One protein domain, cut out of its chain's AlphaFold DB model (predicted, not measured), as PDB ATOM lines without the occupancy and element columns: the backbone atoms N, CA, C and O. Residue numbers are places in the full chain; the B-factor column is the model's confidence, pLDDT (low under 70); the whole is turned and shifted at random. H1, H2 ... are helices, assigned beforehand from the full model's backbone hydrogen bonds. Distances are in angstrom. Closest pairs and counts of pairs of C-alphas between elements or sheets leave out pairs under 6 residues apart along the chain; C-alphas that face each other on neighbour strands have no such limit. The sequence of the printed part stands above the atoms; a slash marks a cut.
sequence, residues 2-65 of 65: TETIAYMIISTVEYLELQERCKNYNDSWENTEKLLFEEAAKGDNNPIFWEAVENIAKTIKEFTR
ATOM      1  N   THR A   2      83.368  32.783 -33.817       96.44
ATOM      2  CA  THR A   2      84.573  32.281 -34.509       96.44
ATOM      3  C   THR A   2      85.001  33.070 -35.751       96.44
ATOM      4  O   THR A   2      86.154  33.465 -35.826       96.44
ATOM      5  N   GLU A   3      84.108  33.370 -36.703       96.19
ATOM      6  CA  GLU A   3      84.479  34.113 -37.930       96.19
ATOM      7  C   GLU A   3      85.036  35.512 -37.636       96.19
ATOM      8  O   GLU A   3      85.996  35.959 -38.258       96.19
ATOM      9  N   THR A   4      84.470  36.200 -36.640       97.62
ATOM     10  CA  THR A   4      84.970  37.500 -36.183       97.62
ATOM     11  C   THR A   4      86.366  37.372 -35.573       97.62
ATOM     12  O   THR A   4      87.218  38.222 -35.817       97.62
ATOM     13  N   ILE A   5      86.619  36.303 -34.814       98.06
ATOM     14  CA  ILE A   5      87.942  36.011 -34.243       98.06
ATOM     15  C   ILE A   5      88.946  35.681 -35.356       98.06
ATOM     16  O   ILE A   5      90.059  36.203 -35.325       98.06
ATOM     17  N   ALA A   6      88.548  34.882 -36.352       98.19
ATOM     18  CA  ALA A   6      89.359  34.574 -37.529       98.19
ATOM     19  C   ALA A   6      89.776  35.858 -38.263       98.19
ATOM     20  O   ALA A   6      90.956  36.072 -38.517       98.19
ATOM     21  N   TYR A   7      88.823  36.761 -38.511       98.25
ATOM     22  CA  TYR A   7      89.109  38.054 -39.128       98.25
ATOM     23  C   TYR A   7      90.091  38.887 -38.293       98.25
ATOM     24  O   TYR A   7      91.098  39.358 -38.814       98.25
ATOM     25  N   MET A   8      89.845  39.033 -36.985       98.19
ATOM     26  CA  MET A   8      90.714  39.825 -36.103       98.19
ATOM     27  C   MET A   8      92.153  39.305 -36.077       98.19
ATOM     28  O   MET A   8      93.096  40.100 -36.111       98.19
ATOM     29  N   ILE A   9      92.332  37.984 -35.996       98.00
ATOM     30  CA  ILE A   9      93.671  37.407 -35.915       98.00
ATOM     31  C   ILE A   9      94.402  37.498 -37.258       98.00
ATOM     32  O   ILE A   9      95.574  37.863 -37.263       98.00
ATOM     33  N   ILE A  10      93.705  37.288 -38.383       98.25
ATOM     34  CA  ILE A  10      94.252  37.486 -39.734       98.25
ATOM     35  C   ILE A  10      94.702  38.935 -39.917       98.25
ATOM     36  O   ILE A  10      95.870  39.173 -40.207       98.25
ATOM     37  N   SER A  11      93.833  39.911 -39.635       98.31
ATOM     38  CA  SER A  11      94.188  41.328 -39.775       98.31
ATOM     39  C   SER A  11      95.369  41.726 -38.888       98.31
ATOM     40  O   SER A  11      96.178  42.563 -39.278       98.31
ATOM     41  N   THR A  12      95.501  41.119 -37.704       98.31
ATOM     42  CA  THR A  12      96.667  41.347 -36.837       98.31
ATOM     43  C   THR A  12      97.945  40.773 -37.452       98.31
ATOM     44  O   THR A  12      98.981  41.432 -37.414       98.31
ATOM     45  N   VAL A  13      97.889  39.570 -38.033       98.38
ATOM     46  CA  VAL A  13      99.033  38.964 -38.734       98.38
ATOM     47  C   VAL A  13      99.458  39.813 -39.925       98.38
ATOM     48  O   VAL A  13     100.649  40.077 -40.076       98.38
ATOM     49  N   GLU A  14      98.508  40.263 -40.742       98.12
ATOM     50  CA  GLU A  14      98.792  41.086 -41.916       98.12
ATOM     51  C   GLU A  14      99.379  42.445 -41.537       98.12
ATOM     52  O   GLU A  14     100.371  42.873 -42.122       98.12
ATOM     53  N   TYR A  15      98.808  43.096 -40.519       98.00
ATOM     54  CA  TYR A  15      99.297  44.374 -40.007       98.00
ATOM     55  C   TYR A  15     100.732  44.291 -39.469       98.00
ATOM     56  O   TYR A  15     101.500  45.240 -39.610       98.00
ATOM     57  N   LEU A  16     101.095  43.166 -38.847       97.81
ATOM     58  CA  LEU A  16     102.437  42.930 -38.305       97.81
ATOM     59  C   LEU A  16     103.405  42.301 -39.322       97.81
ATOM     60  O   LEU A  16     104.539  42.002 -38.954       97.81
ATOM     61  N   GLU A  17     102.970  42.075 -40.564       97.62
ATOM     62  CA  GLU A  17     103.744  41.400 -41.615       97.62
ATOM     63  C   GLU A  17     104.255  39.996 -41.199       97.62
ATOM     64  O   GLU A  17     105.381  39.587 -41.495       97.62
ATOM     65  N   LEU A  18     103.423  39.231 -40.476       97.88
ATOM     66  CA  LEU A  18     103.765  37.904 -39.934       97.88
ATOM     67  C   LEU A  18     103.293  36.725 -40.800       97.88
ATOM     68  O   LEU A  18     103.399  35.574 -40.369       97.88
ATOM     69  N   GLN A  19     102.806  36.973 -42.018       97.50
ATOM     70  CA  GLN A  19     102.195  35.965 -42.897       97.50
ATOM     71  C   GLN A  19     103.087  34.727 -43.084       97.50
ATOM     72  O   GLN A  19     102.633  33.597 -42.928       97.50
ATOM     73  N   GLU A  20     104.385  34.925 -43.340       96.69
ATOM     74  CA  GLU A  20     105.338  33.825 -43.558       96.69
ATOM     75  C   GLU A  20     105.569  32.951 -42.318       96.69
ATOM     76  O   GLU A  20     105.955  31.792 -42.452       96.69
ATOM     77  N   ARG A  21     105.331  33.488 -41.117       95.75
ATOM     78  CA  ARG A  21     105.480  32.753 -39.852       95.75
ATOM     79  C   ARG A  21     104.195  32.053 -39.424       95.75
ATOM     80  O   ARG A  21     104.266  31.065 -38.703       95.75
ATOM     81  N   CYS A  22     103.050  32.588 -39.838       96.69
ATOM     82  CA  CYS A  22     101.732  32.106 -39.438       96.69
ATOM     83  C   CYS A  22     101.084  31.184 -40.477       96.69
ATOM     84  O   CYS A  22     100.104  30.519 -40.149       96.69
ATOM     85  N   LYS A  23     101.591  31.144 -41.716       96.69
ATOM     86  CA  LYS A  23     101.084  30.231 -42.744       96.69
ATOM     87  C   LYS A  23     101.329  28.769 -42.375       96.69
ATOM     88  O   LYS A  23     102.326  28.423 -41.737       96.69
ATOM     89  N   ASN A  24     100.448  27.901 -42.852       94.06
ATOM     90  CA  ASN A  24     100.628  26.461 -42.751       94.06
ATOM     91  C   ASN A  24     101.916  26.012 -43.463       94.06
ATOM     92  O   ASN A  24     102.373  26.610 -44.442       94.06
ATOM     93  N   TYR A  25     102.514  24.928 -42.964       91.19
ATOM     94  CA  TYR A  25     103.743  24.381 -43.534       91.19
ATOM     95  C   TYR A  25     103.540  23.957 -44.995       91.19
ATOM     96  O   TYR A  25     102.589  23.244 -45.307       91.19
ATOM     97  N   ASN A  26     104.471  24.353 -45.871       93.50
ATOM     98  CA  ASN A  26     104.393  24.146 -47.322       93.50
ATOM     99  C   ASN A  26     103.118  24.704 -47.982       93.50
ATOM    100  O   ASN A  26     102.712  24.215 -49.035       93.50
ATOM    101  N   ASP A  27     102.515  25.735 -47.392       95.88
ATOM    102  CA  ASP A  27     101.296  26.357 -47.897       95.88
ATOM    103  C   ASP A  27     101.489  27.850 -48.212       95.88
ATOM    104  O   ASP A  27     102.539  28.441 -47.924       95.88
ATOM    105  N   SER A  28     100.475  28.471 -48.818       97.38
ATOM    106  CA  SER A  28     100.382  29.924 -48.946       97.38
ATOM    107  C   SER A  28      99.635  30.538 -47.761       97.38
ATOM    108  O   SER A  28      98.835  29.889 -47.078       97.38
ATOM    109  N   TRP A  29      99.884  31.825 -47.518       97.44
ATOM    110  CA  TRP A  29      99.127  32.582 -46.525       97.44
ATOM    111  C   TRP A  29      97.638  32.665 -46.895       97.44
ATOM    112  O   TRP A  29      96.803  32.317 -46.074       97.44
ATOM    113  N   GLU A  30      97.317  32.973 -48.155       97.50
ATOM    114  CA  GLU A  30      95.937  33.021 -48.669       97.50
ATOM    115  C   GLU A  30      95.169  31.708 -48.425       97.50
ATOM    116  O   GLU A  30      94.009  31.712 -48.011       97.50
ATOM    117  N   ASN A  31      95.818  30.553 -48.623       97.81
ATOM    118  CA  ASN A  31      95.177  29.271 -48.341       97.81
ATOM    119  C   ASN A  31      95.043  29.014 -46.833       97.81
ATOM    120  O   ASN A  31      94.043  28.453 -46.394       97.81
ATOM    121  N   THR A  32      96.005  29.471 -46.027       97.06
ATOM    122  CA  THR A  32      95.917  29.394 -44.560       97.06
ATOM    123  C   THR A  32      94.740  30.215 -44.029       97.06
ATOM    124  O   THR A  32      93.982  29.718 -43.199       97.06
ATOM    125  N   GLU A  33      94.536  31.433 -44.536       97.75
ATOM    126  CA  GLU A  33      93.378  32.274 -44.200       97.75
ATOM    127  C   GLU A  33      92.068  31.584 -44.563       97.75
ATOM    128  O   GLU A  33      91.152  31.496 -43.742       97.75
ATOM    129  N   LYS A  34      91.994  31.051 -45.787       98.12
ATOM    130  CA  LYS A  34      90.819  30.329 -46.270       98.12
ATOM    131  C   LYS A  34      90.486  29.146 -45.361       98.12
ATOM    132  O   LYS A  34      89.340  29.019 -44.936       98.12
ATOM    133  N   LEU A  35      91.478  28.322 -45.024       97.69
ATOM    134  CA  LEU A  35      91.306  27.191 -44.111       97.69
ATOM    135  C   LEU A  35      90.862  27.659 -42.722       97.69
ATOM    136  O   LEU A  35      89.956  27.067 -42.141       97.69
ATOM    137  N   LEU A  36      91.432  28.746 -42.198       97.81
ATOM    138  CA  LEU A  36      91.023  29.287 -40.902       97.81
ATOM    139  C   LEU A  36      89.548  29.717 -40.904       97.81
ATOM    140  O   LEU A  36      88.834  29.431 -39.942       97.81
ATOM    141  N   PHE A  37      89.068  30.350 -41.978       98.19
ATOM    142  CA  PHE A  37      87.652  30.691 -42.133       98.19
ATOM    143  C   PHE A  37      86.758  29.455 -42.300       98.19
ATOM    144  O   PHE A  37      85.680  29.406 -41.707       98.19
ATOM    145  N   GLU A  38      87.196  28.439 -43.046       98.06
ATOM    146  CA  GLU A  38      86.472  27.167 -43.171       98.06
ATOM    147  C   GLU A  38      86.327  26.464 -41.812       98.06
ATOM    148  O   GLU A  38      85.249  25.966 -41.475       98.06
ATOM    149  N   GLU A  39      87.379  26.463 -40.991       97.94
ATOM    150  CA  GLU A  39      87.328  25.923 -39.633       97.94
ATOM    151  C   GLU A  39      86.480  26.796 -38.695       97.94
ATOM    152  O   GLU A  39      85.745  26.259 -37.861       97.94
ATOM    153  N   ALA A  40      86.509  28.121 -38.853       97.62
ATOM    154  CA  ALA A  40      85.666  29.038 -38.091       97.62
ATOM    155  C   ALA A  40      84.169  28.808 -38.361       97.62
ATOM    156  O   ALA A  40      83.364  28.818 -37.424       97.62
ATOM    157  N   ALA A  41      83.791  28.550 -39.618       97.62
ATOM    158  CA  ALA A  41      82.410  28.306 -40.035       97.62
ATOM    159  C   ALA A  41      81.805  27.024 -39.427       97.62
ATOM    160  O   ALA A  41      80.586  26.905 -39.302       97.62
ATOM    161  N   LYS A  42      82.643  26.075 -38.983       97.19
ATOM    162  CA  LYS A  42      82.204  24.873 -38.243       97.19
ATOM    163  C   LYS A  42      81.747  25.180 -36.806       97.19
ATOM    164  O   LYS A  42      81.189  24.304 -36.146       97.19
ATOM    165  N   GLY A  43      81.931  26.417 -36.343       92.19
ATOM    166  CA  GLY A  43      81.395  26.937 -35.087       92.19
ATOM    167  C   GLY A  43      82.305  26.747 -33.872       92.19
ATOM    168  O   GLY A  43      83.359  26.118 -33.932       92.19
ATOM    169  N   ASP A  44      81.872  27.302 -32.737       94.19
ATOM    170  CA  ASP A  44      82.703  27.482 -31.534       94.19
ATOM    171  C   ASP A  44      83.153  26.162 -30.876       94.19
ATOM    172  O   ASP A  44      84.089  26.157 -30.083       94.19
ATOM    173  N   ASN A  45      82.527  25.029 -31.208       95.81
ATOM    174  CA  ASN A  45      82.919  23.713 -30.694       95.81
ATOM    175  C   ASN A  45      84.011  23.032 -31.537       95.81
ATOM    176  O   ASN A  45      84.359  21.888 -31.251       95.81
ATOM    177  N   ASN A  46      84.530  23.684 -32.582       97.31
ATOM    178  CA  ASN A  46      85.573  23.121 -33.432       97.31
ATOM    179  C   ASN A  46      86.967  23.272 -32.785       97.31
ATOM    180  O   ASN A  46      87.498  24.385 -32.752       97.31
ATOM    181  N   PRO A  47      87.608  22.187 -32.307       97.38
ATOM    182  CA  PRO A  47      88.920  22.284 -31.667       97.38
ATOM    183  C   PRO A  47      90.027  22.708 -32.641       97.38
ATOM    184  O   PRO A  47      90.957  23.390 -32.224       97.38
ATOM    185  N   ILE A  48      89.905  22.368 -33.930       97.25
ATOM    186  CA  ILE A  48      90.910  22.695 -34.954       97.25
ATOM    187  C   ILE A  48      91.022  24.214 -35.122       97.25
ATOM    188  O   ILE A  48      92.122  24.758 -35.192       97.25
ATOM    189  N   PHE A  49      89.881  24.912 -35.121       97.94
ATOM    190  CA  PHE A  49      89.850  26.372 -35.178       97.94
ATOM    191  C   PHE A  49      90.612  27.000 -34.004       97.94
ATOM    192  O   PHE A  49      91.453  27.876 -34.199       97.94
ATOM    193  N   TRP A  50      90.347  26.534 -32.782       98.06
ATOM    194  CA  TRP A  50      90.974  27.095 -31.587       98.06
ATOM    195  C   TRP A  50      92.465  26.781 -31.489       98.06
ATOM    196  O   TRP A  50      93.228  27.649 -31.073       98.06
ATOM    197  N   GLU A  51      92.891  25.593 -31.921       97.81
ATOM    198  CA  GLU A  51      94.309  25.245 -32.014       97.81
ATOM    199  C   GLU A  51      95.047  26.171 -32.993       97.81
ATOM    200  O   GLU A  51      96.112  26.702 -32.670       97.81
ATOM    201  N   ALA A  52      94.456  26.441 -34.163       97.31
ATOM    202  CA  ALA A  52      95.020  27.376 -35.133       97.31
ATOM    203  C   ALA A  52      95.128  28.803 -34.562       97.31
ATOM    204  O   ALA A  52      96.185  29.431 -34.657       97.31
ATOM    205  N   VAL A  53      94.071  29.293 -33.904       98.00
ATOM    206  CA  VAL A  53      94.067  30.605 -33.235       98.00
ATOM    207  C   VAL A  53      95.148  30.683 -32.156       98.00
ATOM    208  O   VAL A  53      95.870  31.677 -32.082       98.00
ATOM    209  N   GLU A  54      95.297  29.644 -31.334       98.19
ATOM    210  CA  GLU A  54      96.311  29.601 -30.280       98.19
ATOM    211  C   GLU A  54      97.733  29.643 -30.856       98.19
ATOM    212  O   GLU A  54      98.584  30.381 -30.351       98.19
ATOM    213  N   ASN A  55      97.992  28.889 -31.925       97.25
ATOM    214  CA  ASN A  55      99.298  28.855 -32.578       97.25
ATOM    215  C   ASN A  55      99.671  30.219 -33.172       97.25
ATOM    216  O   ASN A  55     100.759  30.723 -32.899       97.25
ATOM    217  N   ILE A  56      98.747  30.866 -33.886       97.81
ATOM    218  CA  ILE A  56      98.977  32.209 -34.436       97.81
ATOM    219  C   ILE A  56      99.172  33.235 -33.306       97.81
ATOM    220  O   ILE A  56     100.084  34.063 -33.355       97.81
ATOM    221  N   ALA A  57      98.363  33.168 -32.243       97.62
ATOM    222  CA  ALA A  57      98.469  34.082 -31.107       97.62
ATOM    223  C   ALA A  57      99.819  33.961 -30.377       97.62
ATOM    224  O   ALA A  57     100.359  34.970 -29.911       97.62
ATOM    225  N   LYS A  58     100.395  32.753 -30.296       97.62
ATOM    226  CA  LYS A  58     101.755  32.542 -29.773       97.62
ATOM    227  C   LYS A  58     102.790  33.270 -30.627       97.62
ATOM    228  O   LYS A  58     103.576  34.033 -30.069       97.62
ATOM    229  N   THR A  59     102.739  33.118 -31.950       96.44
ATOM    230  CA  THR A  59     103.653  33.807 -32.872       96.44
ATOM    231  C   THR A  59     103.552  35.328 -32.756       96.44
ATOM    232  O   THR A  59     104.578  36.004 -32.671       96.44
ATOM    233  N   ILE A  60     102.333  35.877 -32.674       96.81
ATOM    234  CA  ILE A  60     102.116  37.317 -32.456       96.81
ATOM    235  C   ILE A  60     102.767  37.758 -31.140       96.81
ATOM    236  O   ILE A  60     103.540  38.712 -31.117       96.81
ATOM    237  N   LYS A  61     102.505  37.039 -30.043       96.81
ATOM    238  CA  LYS A  61     103.046  37.365 -28.716       96.81
ATOM    239  C   LYS A  61     104.571  37.297 -28.658       96.81
ATOM    240  O   LYS A  61     105.178  38.066 -27.918       96.81
ATOM    241  N   GLU A  62     105.185  36.364 -29.375       95.88
ATOM    242  CA  GLU A  62     106.642  36.258 -29.484       95.88
ATOM    243  C   GLU A  62     107.249  37.423 -30.267       95.88
ATOM    244  O   GLU A  62     108.343  37.863 -29.931       95.88
ATOM    245  N   PHE A  63     106.540  37.941 -31.273       94.38
ATOM    246  CA  PHE A  63     106.992  39.076 -32.075       94.38
ATOM    247  C   PHE A  63     106.839  40.428 -31.366       94.38
ATOM    248  O   PHE A  63     107.689  41.298 -31.518       94.38
ATOM    249  N   THR A  64     105.766  40.621 -30.595       90.69
ATOM    250  CA  THR A  64     105.466  41.898 -29.919       90.69
ATOM    251  C   THR A  64     106.094  42.030 -28.526       90.69
ATOM    252  O   THR A  64     105.690  42.903 -27.756       90.69
ATOM    253  N   ARG A  65     106.998  41.120 -28.153       73.00
ATOM    254  CA  ARG A  65     107.741  41.138 -26.885       73.00
ATOM    255  C   ARG A  65     109.050  41.897 -27.027       73.00
ATOM    256  O   ARG A  65     109.368  42.628 -26.064       73.00
TER     257      ARG A  65
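AT A GLANCE: This is residues 2 to 65 of the 65 residues of an uncharacterized protein of Fusobacterium ulcerans 12-1B (UniProt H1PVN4). Three longer helices, H1, H3 and H4, make a small up-and-down bundle, each running against the one before it in the chain, with their centres in a triangle. H3 and H4 form a V whose arms come together near the link between them, H1 packs along both, and the short H2 sits between the spread ends of the V. The printed part has 64 residues with four named helices in the order H1, H2, H3, H4 and no named strand; the class is all helix. The whole is compact, with a radius of gyration of the C-alphas of 10.9 A and spans of 30 by 24 by 17 A.

IN THESE COORDINATES: H1 covers residues 2 to 15 and is 19.8 A long from first to last C-alpha, starting with C-alpha 2 at (84.573, 32.281, -34.509). H2 covers residues 19 to 22 and is 5.2 A long. H3 covers residues 29 to 41 and is 18.4 A long, with C-alpha 29 at (99.127, 32.582, -46.525). H4, the longest helix, covers residues 47 to 63 and is 24.7 A long, ending with C-alpha 63 at (106.992, 39.076, -32.075).

HOW THE PARTS SIT: H1 and H3 touch, run opposite ways at a shallow tilt of 19 degrees, and come closest at the C-alphas of Thr 2 and Ala 40, 5.0 A apart. H1 and H4 touch, run the same way at a shallow tilt of 25 degrees, and come closest at the C-alphas of Val 13 and Ile 60, 7.2 A apart. H3 and H4 are a helical hairpin at a steep tilt of 45 degrees, opposite ways; they touch with residues 36 to 40 of H3 and 48 to 52 of H4 alone, the closest C-alphas being those of Glu 39 and Phe 49, 5.1 A apart. H2 touches H4 at residues 55 to 59 alone, with the C-alphas of Cys 22 and Ile 56 closest at 5.7 A. H2 and H3 only just touch, only at the corner by their link, with 3 pairs of C-alphas within 8 A; the closest are those of Gln 19 and Trp 29, 5.8 A apart. H1 and H2 are close but not clearly touching, with the C-alphas of Val 13 and Gln 19 closest at 6.0 A. In H1, H3 and H4 every O i to N i+4 pair is within hydrogen-bond range, and H2 is too short for such a pair.

THE WHOLE: The two C-alphas farthest apart, those of Lys 42 and Arg 65, are 32.3 A from each other. The printed part has no cut and ends at residue 65, the chain's last. The links from H1 to H2 and from H3 to H4 are tight, the link from H2 to H3 is short, and no link is long. The mean pLDDT of the printed part is 96.6, and no printed residue is under 70.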